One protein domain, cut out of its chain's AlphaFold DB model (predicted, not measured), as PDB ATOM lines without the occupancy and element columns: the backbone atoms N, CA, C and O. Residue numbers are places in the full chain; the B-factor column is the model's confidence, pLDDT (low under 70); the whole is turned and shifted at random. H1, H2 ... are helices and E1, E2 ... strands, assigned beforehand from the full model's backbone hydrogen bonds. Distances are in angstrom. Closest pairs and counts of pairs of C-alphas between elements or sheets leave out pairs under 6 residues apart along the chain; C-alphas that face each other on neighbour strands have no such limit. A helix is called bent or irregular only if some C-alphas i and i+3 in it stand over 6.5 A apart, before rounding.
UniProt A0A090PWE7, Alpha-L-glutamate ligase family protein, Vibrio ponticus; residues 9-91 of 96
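What this domain is: This is residues 9 to 91 of the 96 residues of the protein "Alpha-L-glutamate ligase family protein" of Vibrio ponticus (UniProt A0A090PWE7). What does the model look like? A hairpin of two strands, E1 and E2, has the long helix H1 packed on it, and H4 meets H1 with its first residues, 79 to 83, and leads away from it at a steep tilt. From the hairpin the chain swings out through H2 and H3, which are farthest from the middle, and returns to H4 by a link whose residues 70 to 76 stick out. What is it made of? The printed part has 83 residues, with four named helices and two named strands in the order H1, E1, E2, H2, H3, H4; the sheet E1 - E2 is antiparallel, and the class is mixed, helices and strands. How large is it? It is compact, with a radius of gyration of the C-alphas of 13.6 A and spans of 41 by 32 by 24 A.

Where its parts are: Where does the first element lie? H1, residues 9 to 22, begins at C-alpha 9 (35.701, 44.048, 146.404) and is 20.8 A long. H1 is neither bent nor irregular, but only just: C-alphas 16 and 19 are 6.1 A apart. Where are the strands? E1 is residues 28 to 34, 19.2 A long, and E2 is residues 38 to 45, 20.8 A long, ending at C-alpha 45 (50.158, 33.184, 155.565). Which helices follow? H2 is residues 51 to 56, 8.7 A, and H3 is residues 61 to 69, 12.3 A. H4, residues 79 to 90, is 16.0 A long and ends at C-alpha 90 (31.188, 30.520, 144.726).

How they stand to each other: How near is H1 to the strands? The closest C-alphas of H1 and E2 are those of Leu 11 and Pro 39, 5.7 A apart; those of H1 and E1 are Ala 15 and Thr 29, 5.9 A apart. How do the strands pair? E1 and E2 form a hairpin, antiparallel at 154 degrees, with N 30 and O 43 at 2.9 A and N 45 and O 28 at 2.8 A, within hydrogen-bond range. What does H4 meet? With residues 79 to 83 alone it touches H1, the closest C-alphas being those of Ser 16 and Pro 79, 5.2 A apart, at a steep tilt of 61 degrees, opposite ways. H3 and H4 are close but not clearly touching, the C-alphas of Arg 63 and Phe 90 being closest at 7.9 A, while H2 is apart from H1, H3 and H4. Are the helix backbones complete? In H2, H3 and H4 every O i to N i+4 pair is within hydrogen-bond range; in H1, 7 of 10 are.

The domain as a whole: How far does it reach? The two C-alphas farthest apart in the domain, those of Glu 36 and Ser 69, are 41.2 A apart. Are there cuts or long links? The printed part has no cut, and no link is long; the link from H3 to H4, 9 residues, is short, and the other links are tight. Residues 68 to 76, of which 68 and 69 belong to H3, stand free. How confident is the model? The mean pLDDT of the printed part is 92.5, and no printed residue is under 70.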
ATOM      1  N   GLU A   9      35.068  44.358 147.688       95.81
ATOM      2  CA  GLU A   9      35.701  44.048 146.404       95.81
ATOM      3  C   GLU A   9      37.183  44.449 146.379       95.81
ATOM      4  O   GLU A   9      38.028  43.651 145.983       95.81
ATOM      5  N   LYS A  10      37.526  45.639 146.892       96.44
ATOM      6  CA  LYS A  10      38.917  46.108 146.976       96.44
ATOM      7  C   LYS A  10      39.759  45.217 147.898       96.44
ATOM      8  O   LYS A  10      40.904  44.928 147.564       96.44
ATOM      9  N   LEU A  11      39.193  44.746 149.014       96.81
ATOM     10  CA  LEU A  11      39.846  43.763 149.890       96.81
ATOM     11  C   LEU A  11      40.148  42.459 149.139       96.81
ATOM     12  O   LEU A  11      41.268  41.961 149.209       96.81
ATOM     13  N   LEU A  12      39.173  41.924 148.398       96.19
ATOM     14  CA  LEU A  12      39.349  40.683 147.639       96.19
ATOM     15  C   LEU A  12      40.379  40.826 146.513       96.19
ATOM     16  O   LEU A  12      41.172  39.911 146.299       96.19
ATOM     17  N   VAL A  13      40.389  41.960 145.807       96.94
ATOM     18  CA  VAL A  13      41.372  42.238 144.748       96.94
ATOM     19  C   VAL A  13      42.778  42.341 145.332       96.94
ATOM     20  O   VAL A  13      43.694  41.715 144.803       96.94
ATOM     21  N   LEU A  14      42.940  43.041 146.460       95.94
ATOM     22  CA  LEU A  14      44.227  43.163 147.145       95.94
ATOM     23  C   LEU A  14      44.737  41.810 147.677       95.94
ATOM     24  O   LEU A  14      45.917  41.496 147.559       95.94
ATOM     25  N   ALA A  15      43.848  40.970 148.209       94.75
ATOM     26  CA  ALA A  15      44.196  39.607 148.600       94.75
ATOM     27  C   ALA A  15      44.601  38.745 147.391       94.75
ATOM     28  O   ALA A  15      45.572  37.993 147.446       94.75
ATOM     29  N   SER A  16      43.870  38.870 146.278       94.88
ATOM     30  CA  SER A  16      44.148  38.146 145.034       94.88
ATOM     31  C   SER A  16      45.495  38.548 144.429       94.88
ATOM     32  O   SER A  16      46.187  37.677 143.899       94.88
ATOM     33  N   SER A  17      45.896  39.821 144.518       94.00
ATOM     34  CA  SER A  17      47.179  40.295 143.981       94.00
ATOM     35  C   SER A  17      48.391  39.898 144.830       94.00
ATOM     36  O   SER A  17      49.497  39.759 144.309       94.00
ATOM     37  N   ALA A  18      48.203  39.606 146.122       91.31
ATOM     38  CA  ALA A  18      49.283  39.139 146.996       91.31
ATOM     39  C   ALA A  18      49.951  37.838 146.499       91.31
ATOM     40  O   ALA A  18      51.120  37.571 146.794       91.31
ATOM     41  N   TRP A  19      49.240  37.042 145.698       86.31
ATOM     42  CA  TRP A  19      49.814  35.890 145.007       86.31
ATOM     43  C   TRP A  19      50.963  36.281 144.060       86.31
ATOM     44  O   TRP A  19      52.017  35.644 144.101       86.31
ATOM     45  N   GLU A  20      50.802  37.346 143.261       87.75
ATOM     46  CA  GLU A  20      51.834  37.805 142.313       87.75
ATOM     47  C   GLU A  20      53.135  38.191 143.031       87.75
ATOM     48  O   GLU A  20      54.224  38.012 142.490       87.75
ATOM     49  N   MET A  21      53.024  38.693 144.263       82.62
ATOM     50  CA  MET A  21      54.161  39.149 145.063       82.62
ATOM     51  C   MET A  21      54.923  38.006 145.739       82.62
ATOM     52  O   MET A  21      56.109  38.151 146.028       82.62
ATOM     53  N   THR A  22      54.248  36.891 146.036       84.56
ATOM     54  CA  THR A  22      54.819  35.814 146.861       84.56
ATOM     55  C   THR A  22      55.184  34.560 146.077       84.56
ATOM     56  O   THR A  22      56.043  33.801 146.519       84.56
ATOM     57  N   GLY A  23      54.525  34.303 144.941       81.06
ATOM     58  CA  GLY A  23      54.696  33.066 144.173       81.06
ATOM     59  C   GLY A  23      54.223  31.800 144.904       81.06
ATOM     60  O   GLY A  23      54.489  30.687 144.447       81.06
ATOM     61  N   LEU A  24      53.532  31.940 146.038       83.38
ATOM     62  CA  LEU A  24      53.012  30.812 146.806       83.38
ATOM     63  C   LEU A  24      51.807  30.197 146.088       83.38
ATOM     64  O   LEU A  24      50.864  30.896 145.742       83.38
ATOM     65  N   GLY A  25      51.793  28.875 145.899       81.06
ATOM     66  CA  GLY A  25      50.670  28.192 145.236       81.06
ATOM     67  C   GLY A  25      49.354  28.234 146.027       81.06
ATOM     68  O   GLY A  25      48.275  28.185 145.442       81.06
ATOM     69  N   TYR A  26      49.434  28.339 147.354       87.12
ATOM     70  CA  TYR A  26      48.295  28.506 148.252       87.12
ATOM     71  C   TYR A  26      48.715  29.364 149.445       87.12
ATOM     72  O   TYR A  26      49.789  29.160 150.009       87.12
ATOM     73  N   MET A  27      47.868  30.319 149.818       91.44
ATOM     74  CA  MET A  27      48.124  31.249 150.910       91.44
ATOM     75  C   MET A  27      46.818  31.764 151.515       91.44
ATOM     76  O   MET A  27      45.775  31.776 150.858       91.44
ATOM     77  N   GLY A  28      46.887  32.187 152.772       92.00
ATOM     78  CA  GLY A  28      45.880  33.023 153.415       92.00
ATOM     79  C   GLY A  28      46.347  34.470 153.465       92.00
ATOM     80  O   GLY A  28      47.548  34.737 153.508       92.00
ATOM     81  N   THR A  29      45.395  35.393 153.467       93.00
ATOM     82  CA  THR A  29      45.648  36.830 153.583       93.00
ATOM     83  C   THR A  29      44.833  37.376 154.740       93.00
ATOM     84  O   THR A  29      43.601  37.283 154.712       93.00
ATOM     85  N   ASP A  30      45.505  37.973 155.712       93.88
ATOM     86  CA  ASP A  30      44.833  38.699 156.777       93.88
ATOM     87  C   ASP A  30      44.767  40.167 156.376       93.88
ATOM     88  O   ASP A  30      45.776  40.801 156.059       93.88
ATOM     89  N   MET A  31      43.543  40.683 156.328       94.88
ATOM     90  CA  MET A  31      43.238  41.997 155.783       94.88
ATOM     91  C   MET A  31      42.731  42.914 156.885       94.88
ATOM     92  O   MET A  31      41.985  42.484 157.766       94.88
ATOM     93  N   VAL A  32      43.075  44.193 156.791       95.94
ATOM     94  CA  VAL A  32      42.569  45.231 157.691       95.94
ATOM     95  C   VAL A  32      41.877  46.331 156.900       95.94
ATOM     96  O   VAL A  32      42.201  46.603 155.744       95.94
ATOM     97  N   LEU A  33      40.881  46.942 157.534       95.94
ATOM     98  CA  LEU A  33      40.219  48.147 157.058       95.94
ATOM     99  C   LEU A  33      40.653  49.287 157.966       95.94
ATOM    100  O   LEU A  33      40.087  49.469 159.046       95.94
ATOM    101  N   ASP A  34      41.679  50.008 157.535       95.69
ATOM    102  CA  ASP A  34      42.104  51.218 158.215       95.69
ATOM    103  C   ASP A  34      41.130  52.368 157.918       95.69
ATOM    104  O   ASP A  34      40.505  52.432 156.855       95.69
ATOM    105  N   LYS A  35      40.969  53.275 158.884       93.25
ATOM    106  CA  LYS A  35      40.032  54.397 158.776       93.25
ATOM    107  C   LYS A  35      40.485  55.442 157.752       93.25
ATOM    108  O   LYS A  35      39.629  56.076 157.134       93.25
ATOM    109  N   GLU A  36      41.788  55.651 157.618       95.25
ATOM    110  CA  GLU A  36      42.391  56.692 156.782       95.25
ATOM    111  C   GLU A  36      42.937  56.088 155.484       95.25
ATOM    112  O   GLU A  36      42.613  56.564 154.396       95.25
ATOM    113  N   GLU A  37      43.673  54.982 155.591       94.88
ATOM    114  CA  GLU A  37      44.340  54.316 154.463       94.88
ATOM    115  C   GLU A  37      43.423  53.316 153.725       94.88
ATOM    116  O   GLU A  37      43.672  52.918 152.581       94.88
ATOM    117  N   GLY A  38      42.305  52.923 154.345       95.31
ATOM    118  CA  GLY A  38      41.342  51.987 153.770       95.31
ATOM    119  C   GLY A  38      41.823  50.526 153.791       95.31
ATOM    120  O   GLY A  38      42.468  50.095 154.745       95.31
ATOM    121  N   PRO A  39      41.458  49.702 152.785       97.06
ATOM    122  CA  PRO A  39      41.864  48.295 152.716       97.06
ATOM    123  C   PRO A  39      43.380  48.099 152.629       97.06
ATOM    124  O   PRO A  39      44.004  48.588 151.686       97.06
ATOM    125  N   MET A  40      43.941  47.305 153.541       95.88
ATOM    126  CA  MET A  40      45.367  46.967 153.569       95.88
ATOM    127  C   MET A  40      45.592  45.477 153.857       95.88
ATOM    128  O   MET A  40      44.765  44.814 154.488       95.88
ATOM    129  N   VAL A  41      46.738  44.960 153.406       94.50
ATOM    130  CA  VAL A  41      47.254  43.641 153.806       94.50
ATOM    131  C   VAL A  41      47.967  43.792 155.146       94.50
ATOM    132  O   VAL A  41      48.853  44.635 155.269       94.50
ATOM    133  N   LEU A  42      47.608  42.963 156.123       95.56
ATOM    134  CA  LEU A  42      48.296  42.883 157.410       95.56
ATOM    135  C   LEU A  42      49.339  41.764 157.412       95.56
ATOM    136  O   LEU A  42      50.491  41.994 157.770       95.56
ATOM    137  N   GLU A  43      48.939  40.562 156.997       94.38
ATOM    138  CA  GLU A  43      49.797  39.377 157.020       94.38
ATOM    139  C   GLU A  43      49.497  38.446 155.841       94.38
ATOM    140  O   GLU A  43      48.351  38.282 155.413       94.38
ATOM    141  N   LEU A  44      50.551  37.815 155.319       93.25
ATOM    142  CA  LEU A  44      50.467  36.771 154.304       93.25
ATOM    143  C   LEU A  44      50.896  35.438 154.915       93.25
ATOM    144  O   LEU A  44      52.041  35.264 155.331       93.25
ATOM    145  N   ASN A  45      49.983  34.474 154.917       91.19
ATOM    146  CA  ASN A  45      50.158  33.184 155.565       91.19
ATOM    147  C   ASN A  45      50.376  32.077 154.529       91.19
ATOM    148  O   ASN A  45      49.446  31.687 153.830       91.19
ATOM    149  N   ALA A  46      51.578  31.499 154.462       89.44
ATOM    150  CA  ALA A  46      51.884  30.412 153.518       89.44
ATOM    151  C   ALA A  46      51.208  29.067 153.863       89.44
ATOM    152  O   ALA A  46      51.163  28.155 153.041       89.44
ATOM    153  N   ARG A  47      50.716  28.913 155.099       90.06
ATOM    154  CA  ARG A  47      50.041  27.701 155.594       90.06
ATOM    155  C   ARG A  47      48.804  28.081 156.411       90.06
ATOM    156  O   ARG A  47      48.812  27.926 157.631       90.06
ATOM    157  N   PRO A  48      47.755  28.618 155.767       88.62
ATOM    158  CA  PRO A  48      46.555  29.022 156.482       88.62
ATOM    159  C   PRO A  48      45.832  27.801 157.067       88.62
ATOM    160  O   PRO A  48      45.795  26.721 156.470       88.62
ATOM    161  N   GLY A  49      45.251  27.972 158.253       87.25
ATOM    162  CA  GLY A  49      44.476  26.925 158.914       87.25
ATOM    163  C   GLY A  49      43.152  26.611 158.200       87.25
ATOM    164  O   GLY A  49      42.606  27.420 157.453       87.25
ATOM    165  N   LEU A  50      42.581  25.435 158.481       86.88
ATOM    166  CA  LEU A  50      41.310  24.984 157.887       86.88
ATOM    167  C   LEU A  50      40.063  25.415 158.677       86.88
ATOM    168  O   LEU A  50      38.941  25.188 158.225       86.88
ATOM    169  N   ALA A  51      40.234  26.045 159.844       88.69
ATOM    170  CA  ALA A  51      39.142  26.374 160.764       88.69
ATOM    171  C   ALA A  51      38.028  27.206 160.103       88.69
ATOM    172  O   ALA A  51      36.847  26.965 160.348       88.69
ATOM    173  N   ILE A  52      38.383  28.120 159.194       85.56
ATOM    174  CA  ILE A  52      37.408  28.965 158.491       85.56
ATOM    175  C   ILE A  52      36.496  28.157 157.552       85.56
ATOM    176  O   ILE A  52      35.333  28.500 157.354       85.56
ATOM    177  N   GLN A  53      37.001  27.053 156.995       88.44
ATOM    178  CA  GLN A  53      36.229  26.166 156.122       88.44
ATOM    179  C   GLN A  53      35.206  25.370 156.934       88.44
ATOM    180  O   GLN A  53      34.069  25.198 156.492       88.44
ATOM    181  N   ILE A  54      35.607  24.935 158.134       88.81
ATOM    182  CA  ILE A  54      34.737  24.252 159.096       88.81
ATOM    183  C   ILE A  54      33.627  25.205 159.547       88.81
ATOM    184  O   ILE A  54      32.454  24.859 159.434       88.81
ATOM    185  N   ALA A  55      33.982  26.425 159.966       89.19
ATOM    186  CA  ALA A  55      33.021  27.430 160.420       89.19
ATOM    187  C   ALA A  55      31.978  27.789 159.344       89.19
ATOM    188  O   ALA A  55      30.798  27.941 159.647       89.19
ATOM    189  N   ASN A  56      32.391  27.868 158.074       85.25
ATOM    190  CA  ASN A  56      31.491  28.181 156.960       85.25
ATOM    191  C   ASN A  56      30.740  26.957 156.398       85.25
ATOM    192  O   ASN A  56      29.870  27.119 155.530       85.25
ATOM    193  N   GLY A  57      31.076  25.736 156.832       90.06
ATOM    194  CA  GLY A  57      30.569  24.493 156.241       90.06
ATOM    195  C   GLY A  57      30.875  24.394 154.743       90.06
ATOM    196  O   GLY A  57      30.044  23.935 153.961       90.06
ATOM    197  N   ALA A  58      32.021  24.928 154.318       89.56
ATOM    198  CA  ALA A  58      32.404  25.054 152.917       89.56
ATOM    199  C   ALA A  58      33.893  24.729 152.755       89.56
ATOM    200  O   ALA A  58      34.758  25.589 152.924       89.56
ATOM    201  N   GLY A  59      34.179  23.468 152.430       90.25
ATOM    202  CA  GLY A  59      35.535  22.994 152.163       90.25
ATOM    203  C   GLY A  59      36.133  23.592 150.888       90.25
ATOM    204  O   GLY A  59      35.423  23.877 149.920       90.25
ATOM    205  N   LEU A  60      37.457  23.740 150.872       90.81
ATOM    206  CA  LEU A  60      38.201  24.297 149.740       90.81
ATOM    207  C   LEU A  60      38.388  23.287 148.592       90.81
ATOM    208  O   LEU A  60      38.371  23.681 147.428       90.81
ATOM    209  N   LEU A  61      38.505  21.988 148.893       91.94
ATOM    210  CA  LEU A  61      38.822  20.948 147.903       91.94
ATOM    211  C   LEU A  61      37.872  20.911 146.684       91.94
ATOM    212  O   LEU A  61      38.377  20.877 145.562       91.94
ATOM    213  N   PRO A  62      36.530  20.957 146.829       93.44
ATOM    214  CA  PRO A  62      35.638  20.985 145.668       93.44
ATOM    215  C   PRO A  62      35.849  22.217 144.778       93.44
ATOM    216  O   PRO A  62      35.723  22.120 143.560       93.44
ATOM    217  N   ARG A  63      36.203  23.366 145.371       93.38
ATOM    218  CA  ARG A  63      36.477  24.606 144.631       93.38
ATOM    219  C   ARG A  63      37.793  24.513 143.866       93.38
ATOM    220  O   ARG A  63      37.832  24.916 142.713       93.38
ATOM    221  N   LEU A  64      38.835  23.940 144.474       92.94
ATOM    222  CA  LEU A  64      40.115  23.711 143.793       92.94
ATOM    223  C   LEU A  64      39.943  22.782 142.591       92.94
ATOM    224  O   LEU A  64      40.329  23.157 141.492       92.94
ATOM    225  N   ARG A  65      39.254  21.646 142.767       96.31
ATOM    226  CA  ARG A  65      38.945  20.722 141.660       96.31
ATOM    227  C   ARG A  65      38.160  21.397 140.536       96.31
ATOM    228  O   ARG A  65      38.414  21.136 139.366       96.31
ATOM    229  N   HIS A  66      37.212  22.270 140.886       96.00
ATOM    230  CA  HIS A  66      36.480  23.071 139.904       96.00
ATOM    231  C   HIS A  66      37.427  23.979 139.112       96.00
ATOM    232  O   HIS A  66      37.384  23.955 137.887       96.00
ATOM    233  N   ILE A  67      38.310  24.726 139.784       94.50
ATOM    234  CA  ILE A  67      39.293  25.600 139.123       94.50
ATOM    235  C   ILE A  67      40.260  24.795 138.243       94.50
ATOM    236  O   ILE A  67      40.482  25.175 137.097       94.50
ATOM    237  N   GLU A  68      40.769  23.661 138.725       94.19
ATOM    238  CA  GLU A  68      41.638  22.758 137.954       94.19
ATOM    239  C   GLU A  68      40.943  22.243 136.683       94.19
ATOM    240  O   GLU A  68      41.567  22.152 135.626       94.19
ATOM    241  N   SER A  69      39.635  21.966 136.753       96.69
ATOM    242  CA  SER A  69      38.858  21.482 135.604       96.69
ATOM    243  C   SER A  69      38.673  22.512 134.483       96.69
ATOM    244  O   SER A  69      38.346  22.130 133.361       96.69
ATOM    245  N   LEU A  70      38.913  23.803 134.752       95.00
ATOM    246  CA  LEU A  70      38.869  24.856 133.730       95.00
ATOM    247  C   LEU A  70      40.060  24.781 132.763       95.00
ATOM    248  O   LEU A  70      40.022  25.404 131.701       95.00
ATOM    249  N   GLY A  71      41.100  24.017 133.114       93.44
ATOM    250  CA  GLY A  71      42.318  23.884 132.327       93.44
ATOM    251  C   GLY A  71      43.205  25.130 132.369       93.44
ATOM    252  O   GLY A  71      43.035  26.035 133.186       93.44
ATOM    253  N   THR A  72      44.202  25.161 131.486       92.50
ATOM    254  CA  THR A  72      45.142  26.282 131.384       92.50
ATOM    255  C   THR A  72      44.565  27.368 130.477       92.50
ATOM    256  O   THR A  72      44.299  27.099 129.303       92.50
ATOM    257  N   PRO A  73      44.380  28.604 130.971       91.31
ATOM    258  CA  PRO A  73      43.872  29.679 130.138       91.31
ATOM    259  C   PRO A  73      44.955  30.161 129.162       91.31
ATOM    260  O   PRO A  73      46.142  30.157 129.479       91.31
ATOM    261  N   ALA A  74      44.546  30.645 127.985       93.25
ATOM    262  CA  ALA A  74      45.469  31.226 126.999       93.25
ATOM    263  C   ALA A  74      46.190  32.484 127.525       93.25
ATOM    264  O   ALA A  74      47.298  32.802 127.101       93.25
ATOM    265  N   ARG A  75      45.552  33.195 128.461       95.25
ATOM    266  CA  ARG A  75      46.100  34.329 129.204       95.25
ATOM    267  C   ARG A  75      45.786  34.127 130.678       95.25
ATOM    268  O   ARG A  75      44.642  33.840 131.022       95.25
ATOM    269  N   TYR A  76      46.773  34.325 131.544       91.12
ATOM    270  CA  TYR A  76      46.526  34.280 132.979       91.12
ATOM    271  C   TYR A  76      45.603  35.445 133.408       91.12
ATOM    272  O   TYR A  76      45.837  36.584 132.987       91.12
ATOM    273  N   PRO A  77      44.535  35.187 134.186       94.75
ATOM    274  CA  PRO A  77      43.558  36.209 134.561       94.75
ATOM    275  C   PRO A  77      44.143  37.239 135.534       94.75
ATOM    276  O   PRO A  77      44.950  36.883 136.399       94.75
ATOM    277  N   THR A  78      43.707  38.498 135.434       96.44
ATOM    278  CA  THR A  78      44.086  39.561 136.387       96.44
ATOM    279  C   THR A  78      43.473  39.307 137.773       96.44
ATOM    280  O   THR A  78      42.527  38.516 137.886       96.44
ATOM    281  N   PRO A  79      43.965  39.954 138.847       95.75
ATOM    282  CA  PRO A  79      43.356  39.859 140.173       95.75
ATOM    283  C   PRO A  79      41.843  40.104 140.180       95.75
ATOM    284  O   PRO A  79      41.108  39.328 140.796       95.75
ATOM    285  N   GLU A  80      41.377  41.119 139.454       97.56
ATOM    286  CA  GLU A  80      39.966  41.500 139.330       97.56
ATOM    287  C   GLU A  80      39.152  40.406 138.639       97.56
ATOM    288  O   GLU A  80      38.078  40.039 139.112       97.56
ATOM    289  N   GLU A  81      39.676  39.823 137.558       97.25
ATOM    290  CA  GLU A  81      39.015  38.729 136.842       97.25
ATOM    291  C   GLU A  81      38.887  37.479 137.723       97.25
ATOM    292  O   GLU A  81      37.832  36.838 137.742       97.25
ATOM    293  N   ARG A  82      39.928  37.155 138.504       95.69
ATOM    294  CA  ARG A  82      39.895  36.041 139.469       95.69
ATOM    295  C   ARG A  82      38.852  36.272 140.564       95.69
ATOM    296  O   ARG A  82      38.125  35.338 140.920       95.69
ATOM    297  N   VAL A  83      38.756  37.499 141.079       96.88
ATOM    298  CA  VAL A  83      37.764  37.885 142.096       96.88
ATOM    299  C   VAL A  83      36.351  37.824 141.526       96.88
ATOM    300  O   VAL A  83      35.496  37.165 142.118       96.88
ATOM    301  N   ALA A  84      36.112  38.428 140.362       97.31
ATOM    302  CA  ALA A  84      34.808  38.426 139.706       97.31
ATOM    303  C   ALA A  84      34.331  36.998 139.396       97.31
ATOM    304  O   ALA A  84      33.183  36.645 139.683       97.31
ATOM    305  N   TYR A  85      35.227  36.148 138.877       96.56
ATOM    306  CA  TYR A  85      34.936  34.737 138.638       96.56
ATOM    307  C   TYR A  85      34.558  34.014 139.934       96.56
ATOM    308  O   TYR A  85      33.517  33.361 140.004       96.56
ATOM    309  N   SER A  86      35.377  34.164 140.978       95.31
ATOM    310  CA  SER A  86      35.170  33.485 142.261       95.31
ATOM    311  C   SER A  86      33.888  33.941 142.956       95.31
ATOM    312  O   SER A  86      33.161  33.111 143.502       95.31
ATOM    313  N   ALA A  87      33.578  35.239 142.910       94.50
ATOM    314  CA  ALA A  87      32.340  35.791 143.447       94.50
ATOM    315  C   ALA A  87      31.122  35.213 142.716       94.50
ATOM    316  O   ALA A  87      30.210  34.701 143.360       94.50
ATOM    317  N   LYS A  88      31.135  35.204 141.378       94.94
ATOM    318  CA  LYS A  88      30.045  34.635 140.574       94.94
ATOM    319  C   LYS A  88      29.860  33.134 140.812       94.94
ATOM    320  O   LYS A  88      28.730  32.668 140.913       94.94
ATOM    321  N   GLN A  89      30.957  32.384 140.872       95.06
ATOM    322  CA  GLN A  89      30.928  30.923 140.930       95.06
ATOM    323  C   GLN A  89      30.646  30.387 142.338       95.06
ATOM    324  O   GLN A  89      30.046  29.322 142.482       95.06
ATOM    325  N   PHE A  90      31.117  31.082 143.379       92.56
ATOM    326  CA  PHE A  90      31.188  30.520 144.726       92.56
ATOM    327  C   PHE A  90      30.494  31.334 145.821       92.56
ATOM    328  O   PHE A  90      30.485  30.880 146.977       92.56
ATOM    329  N   ALA A  91      29.939  32.511 145.515       89.31
ATOM    330  CA  ALA A  91      29.079  33.204 146.466       89.31
ATOM    331  C   ALA A  91      27.843  32.345 146.758       89.31
ATOM    332  O   ALA A  91      27.215  31.794 145.854       89.31
TER     333      ALA A  91